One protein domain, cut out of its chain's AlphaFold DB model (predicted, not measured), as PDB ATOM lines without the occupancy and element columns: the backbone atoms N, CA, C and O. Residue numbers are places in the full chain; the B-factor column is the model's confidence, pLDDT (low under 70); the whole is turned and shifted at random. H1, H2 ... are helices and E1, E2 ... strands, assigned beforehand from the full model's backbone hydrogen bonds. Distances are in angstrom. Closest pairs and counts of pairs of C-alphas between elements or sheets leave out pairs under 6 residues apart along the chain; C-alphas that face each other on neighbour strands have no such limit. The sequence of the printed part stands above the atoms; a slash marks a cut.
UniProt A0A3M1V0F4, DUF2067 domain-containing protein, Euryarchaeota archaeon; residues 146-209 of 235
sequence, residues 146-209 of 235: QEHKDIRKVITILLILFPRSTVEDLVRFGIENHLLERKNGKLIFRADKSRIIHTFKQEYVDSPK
ATOM      1  N   GLN A 146     134.235 145.009 167.835       57.50
ATOM      2  CA  GLN A 146     133.463 146.217 167.493       57.50
ATOM      3  C   GLN A 146     131.993 145.939 167.122       57.50
ATOM      4  O   GLN A 146     131.183 146.862 167.088       57.50
ATOM      5  N   GLU A 147     131.629 144.678 166.882       56.81
ATOM      6  CA  GLU A 147     130.334 144.262 166.332       56.81
ATOM      7  C   GLU A 147     129.139 144.376 167.305       56.81
ATOM      8  O   GLU A 147     127.997 144.244 166.872       56.81
ATOM      9  N   HIS A 148     129.350 144.657 168.599       69.31
ATOM     10  CA  HIS A 148     128.271 144.671 169.601       69.31
ATOM     11  C   HIS A 148     128.136 146.009 170.339       69.31
ATOM     12  O   HIS A 148     128.532 146.154 171.497       69.31
ATOM     13  N   LYS A 149     127.526 146.994 169.673       71.94
ATOM     14  CA  LYS A 149     127.292 148.358 170.181       71.94
ATOM     15  C   LYS A 149     126.594 148.417 171.550       71.94
ATOM     16  O   LYS A 149     127.044 149.150 172.428       71.94
ATOM     17  N   ASP A 150     125.562 147.607 171.783       72.75
ATOM     18  CA  ASP A 150     124.839 147.632 173.063       72.75
ATOM     19  C   ASP A 150     125.645 147.010 174.214       72.75
ATOM     20  O   ASP A 150     125.641 147.532 175.329       72.75
ATOM     21  N   ILE A 151     126.409 145.946 173.941       74.19
ATOM     22  CA  ILE A 151     127.352 145.351 174.904       74.19
ATOM     23  C   ILE A 151     128.434 146.359 175.260       74.19
ATOM     24  O   ILE A 151     128.712 146.580 176.435       74.19
ATOM     25  N   ARG A 152     128.989 147.034 174.249       74.50
ATOM     26  CA  ARG A 152     129.938 148.136 174.428       74.50
ATOM     27  C   ARG A 152     129.359 149.211 175.346       74.50
ATOM     28  O   ARG A 152     130.024 149.606 176.301       74.50
ATOM     29  N   LYS A 153     128.106 149.617 175.131       75.31
ATOM     30  CA  LYS A 153     127.413 150.599 175.974       75.31
ATOM     31  C   LYS A 153     127.264 150.129 177.425       75.31
ATOM     32  O   LYS A 153     127.572 150.887 178.337       75.31
ATOM     33  N   VAL A 154     126.829 148.889 177.649       78.19
ATOM     34  CA  VAL A 154     126.657 148.335 179.003       78.19
ATOM     35  C   VAL A 154     127.991 148.194 179.728       78.19
ATOM     36  O   VAL A 154     128.105 148.649 180.859       78.19
ATOM     37  N   ILE A 155     129.019 147.653 179.077       77.81
ATOM     38  CA  ILE A 155     130.354 147.526 179.675       77.81
ATOM     39  C   ILE A 155     130.940 148.903 180.008       77.81
ATOM     40  O   ILE A 155     131.537 149.064 181.064       77.81
ATOM     41  N   THR A 156     130.701 149.920 179.176       76.38
ATOM     42  CA  THR A 156     131.104 151.307 179.472       76.38
ATOM     43  C   THR A 156     130.454 151.827 180.749       76.38
ATOM     44  O   THR A 156     131.135 152.381 181.607       76.38
ATOM     45  N   ILE A 157     129.142 151.623 180.894       77.62
ATOM     46  CA  ILE A 157     128.400 152.002 182.103       77.62
ATOM     47  C   ILE A 157     128.976 151.283 183.322       77.62
ATOM     48  O   ILE A 157     129.199 151.900 184.357       77.62
ATOM     49  N   LEU A 158     129.259 149.989 183.197       77.50
ATOM     50  CA  LEU A 158     129.826 149.201 184.283       77.50
ATOM     51  C   LEU A 158     131.246 149.654 184.647       77.50
ATOM     52  O   LEU A 158     131.535 149.772 185.826       77.50
ATOM     53  N   LEU A 159     132.104 150.002 183.687       77.62
ATOM     54  CA  LEU A 159     133.429 150.574 183.966       77.62
ATOM     55  C   LEU A 159     133.350 151.938 184.661       77.62
ATOM     56  O   LEU A 159     134.193 152.261 185.491       77.62
ATOM     57  N   ILE A 160     132.328 152.735 184.349       75.50
ATOM     58  CA  ILE A 160     132.058 153.999 185.041       75.50
ATOM     59  C   ILE A 160     131.621 153.749 186.490       75.50
ATOM     60  O   ILE A 160     132.089 154.433 187.400       75.50
ATOM     61  N   LEU A 161     130.736 152.775 186.709       76.12
ATOM     62  CA  LEU A 161     130.233 152.412 188.038       76.12
ATOM     63  C   LEU A 161     131.289 151.684 188.887       76.12
ATOM     64  O   LEU A 161     131.318 151.847 190.105       76.12
ATOM     65  N   PHE A 162     132.168 150.915 188.244       76.75
ATOM     66  CA  PHE A 162     133.189 150.069 188.856       76.75
ATOM     67  C   PHE A 162     134.572 150.378 188.257       76.75
ATOM     68  O   PHE A 162     135.150 149.561 187.542       76.75
ATOM     69  N   PRO A 163     135.159 151.549 188.565       69.94
ATOM     70  CA  PRO A 163     136.372 152.050 187.903       69.94
ATOM     71  C   PRO A 163     137.644 151.232 188.176       69.94
ATOM     72  O   PRO A 163     138.692 151.518 187.606       69.94
ATOM     73  N   ARG A 164     137.580 150.231 189.063       74.88
ATOM     74  CA  ARG A 164     138.684 149.298 189.349       74.88
ATOM     75  C   ARG A 164     138.574 147.976 188.583       74.88
ATOM     76  O   ARG A 164     139.480 147.156 188.689       74.88
ATOM     77  N   SER A 165     137.475 147.754 187.870       76.25
ATOM     78  CA  SER A 165     137.212 146.518 187.138       76.25
ATOM     79  C   SER A 165     137.857 146.541 185.759       76.25
ATOM     80  O   SER A 165     137.955 147.590 185.128       76.25
ATOM     81  N   THR A 166     138.248 145.369 185.265       76.31
ATOM     82  CA  THR A 166     138.639 145.186 183.861       76.31
ATOM     83  C   THR A 166     137.437 144.778 183.011       76.31
ATOM     84  O   THR A 166     136.411 144.332 183.533       76.31
ATOM     85  N   VAL A 167     137.542 144.900 181.685       77.44
ATOM     86  CA  VAL A 167     136.494 144.389 180.786       77.44
ATOM     87  C   VAL A 167     136.332 142.880 180.950       77.44
ATOM     88  O   VAL A 167     135.205 142.392 180.967       77.44
ATOM     89  N   GLU A 168     137.428 142.144 181.114       78.00
ATOM     90  CA  GLU A 168     137.428 140.703 181.346       78.00
ATOM     91  C   GLU A 168     136.668 140.328 182.618       78.00
ATOM     92  O   GLU A 168     135.844 139.416 182.574       78.00
ATOM     93  N   ASP A 169     136.890 141.046 183.723       79.88
ATOM     94  CA  ASP A 169     136.193 140.791 184.987       79.88
ATOM     95  C   ASP A 169     134.688 141.022 184.855       79.88
ATOM     96  O   ASP A 169     133.892 140.207 185.323       79.88
ATOM     97  N   LEU A 170     134.292 142.105 184.182       81.81
ATOM     98  CA  LEU A 170     132.885 142.418 183.944       81.81
ATOM     99  C   LEU A 170     132.240 141.388 183.006       81.81
ATOM    100  O   LEU A 170     131.140 140.910 183.267       81.81
ATOM    101  N   VAL A 171     132.917 140.984 181.930       82.19
ATOM    102  CA  VAL A 171     132.388 139.952 181.023       82.19
ATOM    103  C   VAL A 171     132.264 138.608 181.739       82.19
ATOM    104  O   VAL A 171     131.234 137.951 181.592       82.19
ATOM    105  N   ARG A 172     133.273 138.204 182.524       80.94
ATOM    106  CA  ARG A 172     133.248 136.957 183.302       80.94
ATOM    107  C   ARG A 172     132.077 136.952 184.280       80.94
ATOM    108  O   ARG A 172     131.261 136.040 184.214       80.94
ATOM    109  N   PHE A 173     131.940 138.005 185.084       83.44
ATOM    110  CA  PHE A 173     130.824 138.144 186.019       83.44
ATOM    111  C   PHE A 173     129.466 138.066 185.309       83.44
ATOM    112  O   PHE A 173     128.541 137.410 185.783       83.44
ATOM    113  N   GLY A 174     129.336 138.716 184.147       84.50
ATOM    114  CA  GLY A 174     128.103 138.662 183.371       84.50
ATOM    115  C   GLY A 174     127.773 137.255 182.861       84.50
ATOM    116  O   GLY A 174     126.600 136.897 182.812       84.50
ATOM    117  N   ILE A 175     128.773 136.443 182.508       83.75
ATOM    118  CA  ILE A 175     128.564 135.044 182.102       83.75
ATOM    119  C   ILE A 175     128.184 134.177 183.310       83.75
ATOM    120  O   ILE A 175     127.212 133.427 183.228       83.75
ATOM    121  N   GLU A 176     128.907 134.310 184.425       83.56
ATOM    122  CA  GLU A 176     128.667 133.557 185.668       83.56
ATOM    123  C   GLU A 176     127.250 133.777 186.217       83.56
ATOM    124  O   GLU A 176     126.630 132.839 186.707       83.56
ATOM    125  N   ASN A 177     126.701 134.983 186.048       81.19
ATOM    126  CA  ASN A 177     125.355 135.340 186.506       81.19
ATOM    127  C   ASN A 177     124.278 135.249 185.410       81.19
ATOM    128  O   ASN A 177     123.199 135.828 185.540       81.19
ATOM    129  N   HIS A 178     124.553 134.548 184.304       83.75
ATOM    130  CA  HIS A 178     123.613 134.341 183.191       83.75
ATOM    131  C   HIS A 178     123.059 135.635 182.556       83.75
ATOM    132  O   HIS A 178     121.981 135.644 181.956       83.75
ATOM    133  N   LEU A 179     123.797 136.739 182.664       83.81
ATOM    134  CA  LEU A 179     123.485 138.037 182.057       83.81
ATOM    135  C   LEU A 179     124.008 138.119 180.616       83.81
ATOM    136  O   LEU A 179     123.397 138.747 179.744       83.81
ATOM    137  N   LEU A 180     125.144 137.467 180.378       83.62
ATOM    138  CA  LEU A 180     125.853 137.368 179.110       83.62
ATOM    139  C   LEU A 180     126.082 135.896 178.759       83.62
ATOM    140  O   LEU A 180     126.147 135.035 179.628       83.62
ATOM    141  N   GLU A 181     126.261 135.607 177.479       85.81
ATOM    142  CA  GLU A 181     126.678 134.284 177.016       85.81
ATOM    143  C   GLU A 181     127.639 134.415 175.834       85.81
ATOM    144  O   GLU A 181     127.506 135.326 175.011       85.81
ATOM    145  N   ARG A 182     128.597 133.485 175.724       83.38
ATOM    146  CA  ARG A 182     129.391 133.293 174.506       83.38
ATOM    147  C   ARG A 182     128.717 132.279 173.585       83.38
ATOM    148  O   ARG A 182     128.645 131.100 173.910       83.38
ATOM    149  N   LYS A 183     128.298 132.721 172.400       80.06
ATOM    150  CA  LYS A 183     127.738 131.873 171.343       80.06
ATOM    151  C   LYS A 183     128.507 132.098 170.045       80.06
ATOM    152  O   LYS A 183     128.595 133.224 169.566       80.06
ATOM    153  N   ASN A 184     129.075 131.033 169.476       81.19
ATOM    154  CA  ASN A 184     129.883 131.085 168.245       81.19
ATOM    155  C   ASN A 184     131.029 132.116 168.311       81.19
ATOM    156  O   ASN A 184     131.246 132.880 167.374       81.19
ATOM    157  N   GLY A 185     131.712 132.201 169.458       71.38
ATOM    158  CA  GLY A 185     132.784 133.178 169.691       71.38
ATOM    159  C   GLY A 185     132.317 134.624 169.913       71.38
ATOM    160  O   GLY A 185     133.146 135.481 170.209       71.38
ATOM    161  N   LYS A 186     131.009 134.905 169.830       74.94
ATOM    162  CA  LYS A 186     130.418 136.234 170.050       74.94
ATOM    163  C   LYS A 186     129.755 136.331 171.417       74.94
ATOM    164  O   LYS A 186     129.227 135.344 171.921       74.94
ATOM    165  N   LEU A 187     129.771 137.524 172.006       77.88
ATOM    166  CA  LEU A 187     129.070 137.803 173.258       77.88
ATOM    167  C   LEU A 187     127.639 138.250 172.944       77.88
ATOM    168  O   LEU A 187     127.440 139.094 172.072       77.88
ATOM    169  N   ILE A 188     126.651 137.702 173.645       83.12
ATOM    170  CA  ILE A 188     125.240 138.078 173.505       83.12
ATOM    171  C   ILE A 188     124.601 138.339 174.868       83.12
ATOM    172  O   ILE A 188     124.985 137.735 175.870       83.12
ATOM    173  N   PHE A 189     123.618 139.240 174.900       83.31
ATOM    174  CA  PHE A 189     122.804 139.468 176.090       83.31
ATOM    175  C   PHE A 189     121.804 138.332 176.293       83.31
ATOM    176  O   PHE A 189     121.111 137.926 175.361       83.31
ATOM    177  N   ARG A 190     121.704 137.856 177.535       82.19
ATOM    178  CA  ARG A 190     120.669 136.918 177.995       82.19
ATOM    179  C   ARG A 190     119.601 137.600 178.858       82.19
ATOM    180  O   ARG A 190     118.553 137.011 179.106       82.19
ATOM    181  N   ALA A 191     119.843 138.846 179.258       79.12
ATOM    182  CA  ALA A 191     118.937 139.697 180.019       79.12
ATOM    183  C   ALA A 191     118.849 141.097 179.392       79.12
ATOM    184  O   ALA A 191     119.732 141.504 178.634       79.12
ATOM    185  N   ASP A 192     117.793 141.848 179.707       79.50
ATOM    186  CA  ASP A 192     117.708 143.251 179.305       79.50
ATOM    187  C   ASP A 192     118.747 144.124 180.036       79.50
ATOM    188  O   ASP A 192     119.260 143.778 181.104       79.50
ATOM    189  N   LYS A 193     119.047 145.295 179.461       74.38
ATOM    190  CA  LYS A 193     120.035 146.245 179.998       74.38
ATOM    191  C   LYS A 193     119.785 146.599 181.471       74.38
ATOM    192  O   LYS A 193     120.746 146.720 182.233       74.38
ATOM    193  N   SER A 194     118.529 146.809 181.857       76.56
ATOM    194  CA  SER A 194     118.165 147.262 183.203       76.56
ATOM    195  C   SER A 194     118.455 146.182 184.236       76.56
ATOM    196  O   SER A 194     119.069 146.474 185.262       76.56
ATOM    197  N   ARG A 195     118.104 144.930 183.928       79.62
ATOM    198  CA  ARG A 195     118.413 143.765 184.757       79.62
ATOM    199  C   ARG A 195     119.916 143.567 184.904       79.62
ATOM    200  O   ARG A 195     120.378 143.366 186.017       79.62
ATOM    201  N   ILE A 196     120.686 143.706 183.823       79.81
ATOM    202  CA  ILE A 196     122.150 143.577 183.882       79.81
ATOM    203  C   ILE A 196     122.746 144.618 184.832       79.81
ATOM    204  O   ILE A 196     123.457 144.265 185.767       79.81
ATOM    205  N   ILE A 197     122.428 145.900 184.635       77.00
ATOM    206  CA  ILE A 197     122.961 146.976 185.486       77.00
ATOM    207  C   ILE A 197     122.527 146.787 186.947       77.00
ATOM    208  O   ILE A 197     123.323 147.034 187.851       77.00
ATOM    209  N   HIS A 198     121.288 146.351 187.185       81.81
ATOM    210  CA  HIS A 198     120.775 146.085 188.527       81.81
ATOM    211  C   HIS A 198     121.538 144.953 189.225       81.81
ATOM    212  O   HIS A 198     122.037 145.165 190.327       81.81
ATOM    213  N   THR A 199     121.703 143.802 188.564       78.94
ATOM    214  CA  THR A 199     122.443 142.653 189.105       78.94
ATOM    215  C   THR A 199     123.890 143.023 189.414       78.94
ATOM    216  O   THR A 199     124.363 142.740 190.506       78.94
ATOM    217  N   PHE A 200     124.580 143.757 188.535       79.75
ATOM    218  CA  PHE A 200     125.922 144.254 188.854       79.75
ATOM    219  C   PHE A 200     125.929 145.190 190.071       79.75
ATOM    220  O   PHE A 200     126.791 145.069 190.930       79.75
ATOM    221  N   LYS A 201     124.976 146.118 190.193       74.44
ATOM    222  CA  LYS A 201     124.919 147.018 191.358       74.44
ATOM    223  C   LYS A 201     124.673 146.286 192.677       74.44
ATOM    224  O   LYS A 201     125.191 146.742 193.687       74.44
ATOM    225  N   GLN A 202     123.899 145.203 192.670       77.00
ATOM    226  CA  GLN A 202     123.613 144.423 193.875       77.00
ATOM    227  C   GLN A 202     124.729 143.424 194.189       77.00
ATOM    228  O   GLN A 202     125.290 143.425 195.274       77.00
ATOM    229  N   GLU A 203     125.107 142.596 193.222       67.81
ATOM    230  CA  GLU A 203     125.946 141.423 193.475       67.81
ATOM    231  C   GLU A 203     127.449 141.702 193.307       67.81
ATOM    232  O   GLU A 203     128.272 141.052 193.951       67.81
ATOM    233  N   TYR A 204     127.837 142.692 192.492       65.38
ATOM    234  CA  TYR A 204     129.249 143.060 192.307       65.38
ATOM    235  C   TYR A 204     129.779 143.945 193.450       65.38
ATOM    236  O   TYR A 204     130.950 143.854 193.811       65.38
ATOM    237  N   VAL A 205     128.926 144.798 194.038       59.16
ATOM    238  CA  VAL A 205     129.282 145.669 195.181       59.16
ATOM    239  C   VAL A 205     129.418 144.861 196.472       59.16
ATOM    240  O   VAL A 205     130.370 145.072 197.225       59.16
ATOM    241  N   ASP A 206     128.517 143.901 196.691       44.75
ATOM    242  CA  ASP A 206     128.428 143.134 197.942       44.75
ATOM    243  C   ASP A 206     129.350 141.902 197.976       44.75
ATOM    244  O   ASP A 206     129.460 141.206 198.987       44.75
ATOM    245  N   SER A 207     130.066 141.626 196.888       40.44
ATOM    246  CA  SER A 207     131.109 140.605 196.851       40.44
ATOM    247  C   SER A 207     132.309 141.079 196.040       40.44
ATOM    248  O   SER A 207     132.512 140.627 194.912       40.44
ATOM    249  N   PRO A 208     133.225 141.868 196.637       43.97
ATOM    250  CA  PRO A 208     134.600 141.912 196.171       43.97
ATOM    251  C   PRO A 208     135.266 140.583 196.556       43.97
ATOM    252  O   PRO A 208     136.234 140.545 197.320       43.97
ATOM    253  N   LYS A 209     134.731 139.449 196.088       41.34
ATOM    254  CA  LYS A 209     135.466 138.197 196.163       41.34
ATOM    255  C   LYS A 209     136.668 138.390 195.256       41.34
ATOM    256  O   LYS A 209     136.553 138.454 194.038       41.34
TER     257      LYS A 209
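What this domain is: This is residues 146 to 209 of the 235 residues of the protein "DUF2067 domain-containing protein" of Euryarchaeota archaeon (UniProt A0A3M1V0F4). What is the main picture? A small hairpin, E1 and E2, sits beside three helices: H1 and H3 run the same way, and H2 stands about perpendicular to both. What is it made of? The printed part has 64 residues, in the order H1, H2, E1, E2, H3; the class is mostly helix, and the two strands make an antiparallel sheet of order E1, E2. How large is it? It is compact, with a radius of gyration of the C-alphas of 11.0 A, and elongated, spanning 32 by 20 by 20 A.

Where its parts are: Where are the strands? E1 is residues 180 to 183, from C-alpha 180 at (125.853, 137.368, 179.110), and E2 is residues 186 to 189. Where are the helices? H1 is residues 149 to 161, 18.5 A long, from C-alpha 149 at (127.292, 148.358, 170.181). H2 is residues 167 to 176, 14.2 A; H3 is residues 193 to 204, 15.7 A, ending at C-alpha 204 at (129.249, 143.060, 192.307).

How they stand to each other: How do E1 and E2 pair? N 181 and O 188 are 3.0 A apart, within hydrogen-bond range. What comes near the hairpin? The closest C-alphas of H2 and E1, Gly 174 and Leu 180, are 5.0 A apart; H1 and E1 are apart. How do the helices stand? H1 touches H2 with residues 155 to 159 alone, about perpendicular at 76 degrees; the closest C-alphas, Ile 155 and Val 167, are 7.0 A apart. H1 touches H3 with residues 154 to 158 alone, closest at the C-alphas of Val 154 and Lys 193, 7.0 A, at a shallow tilt of 33 degrees, only just short of steep. In H1, H2 and H3 every O i to N i+4 pair is within hydrogen-bond range.

The domain as a whole: How far does it reach? The two C-alphas farthest apart, of Asn 184 and Asp 206, are 32.1 A apart. Is it whole and confident? The printed part has no cut and its four links are tight; pLDDT is under 70 at residues 146 to 148, 163 and 203 to 209.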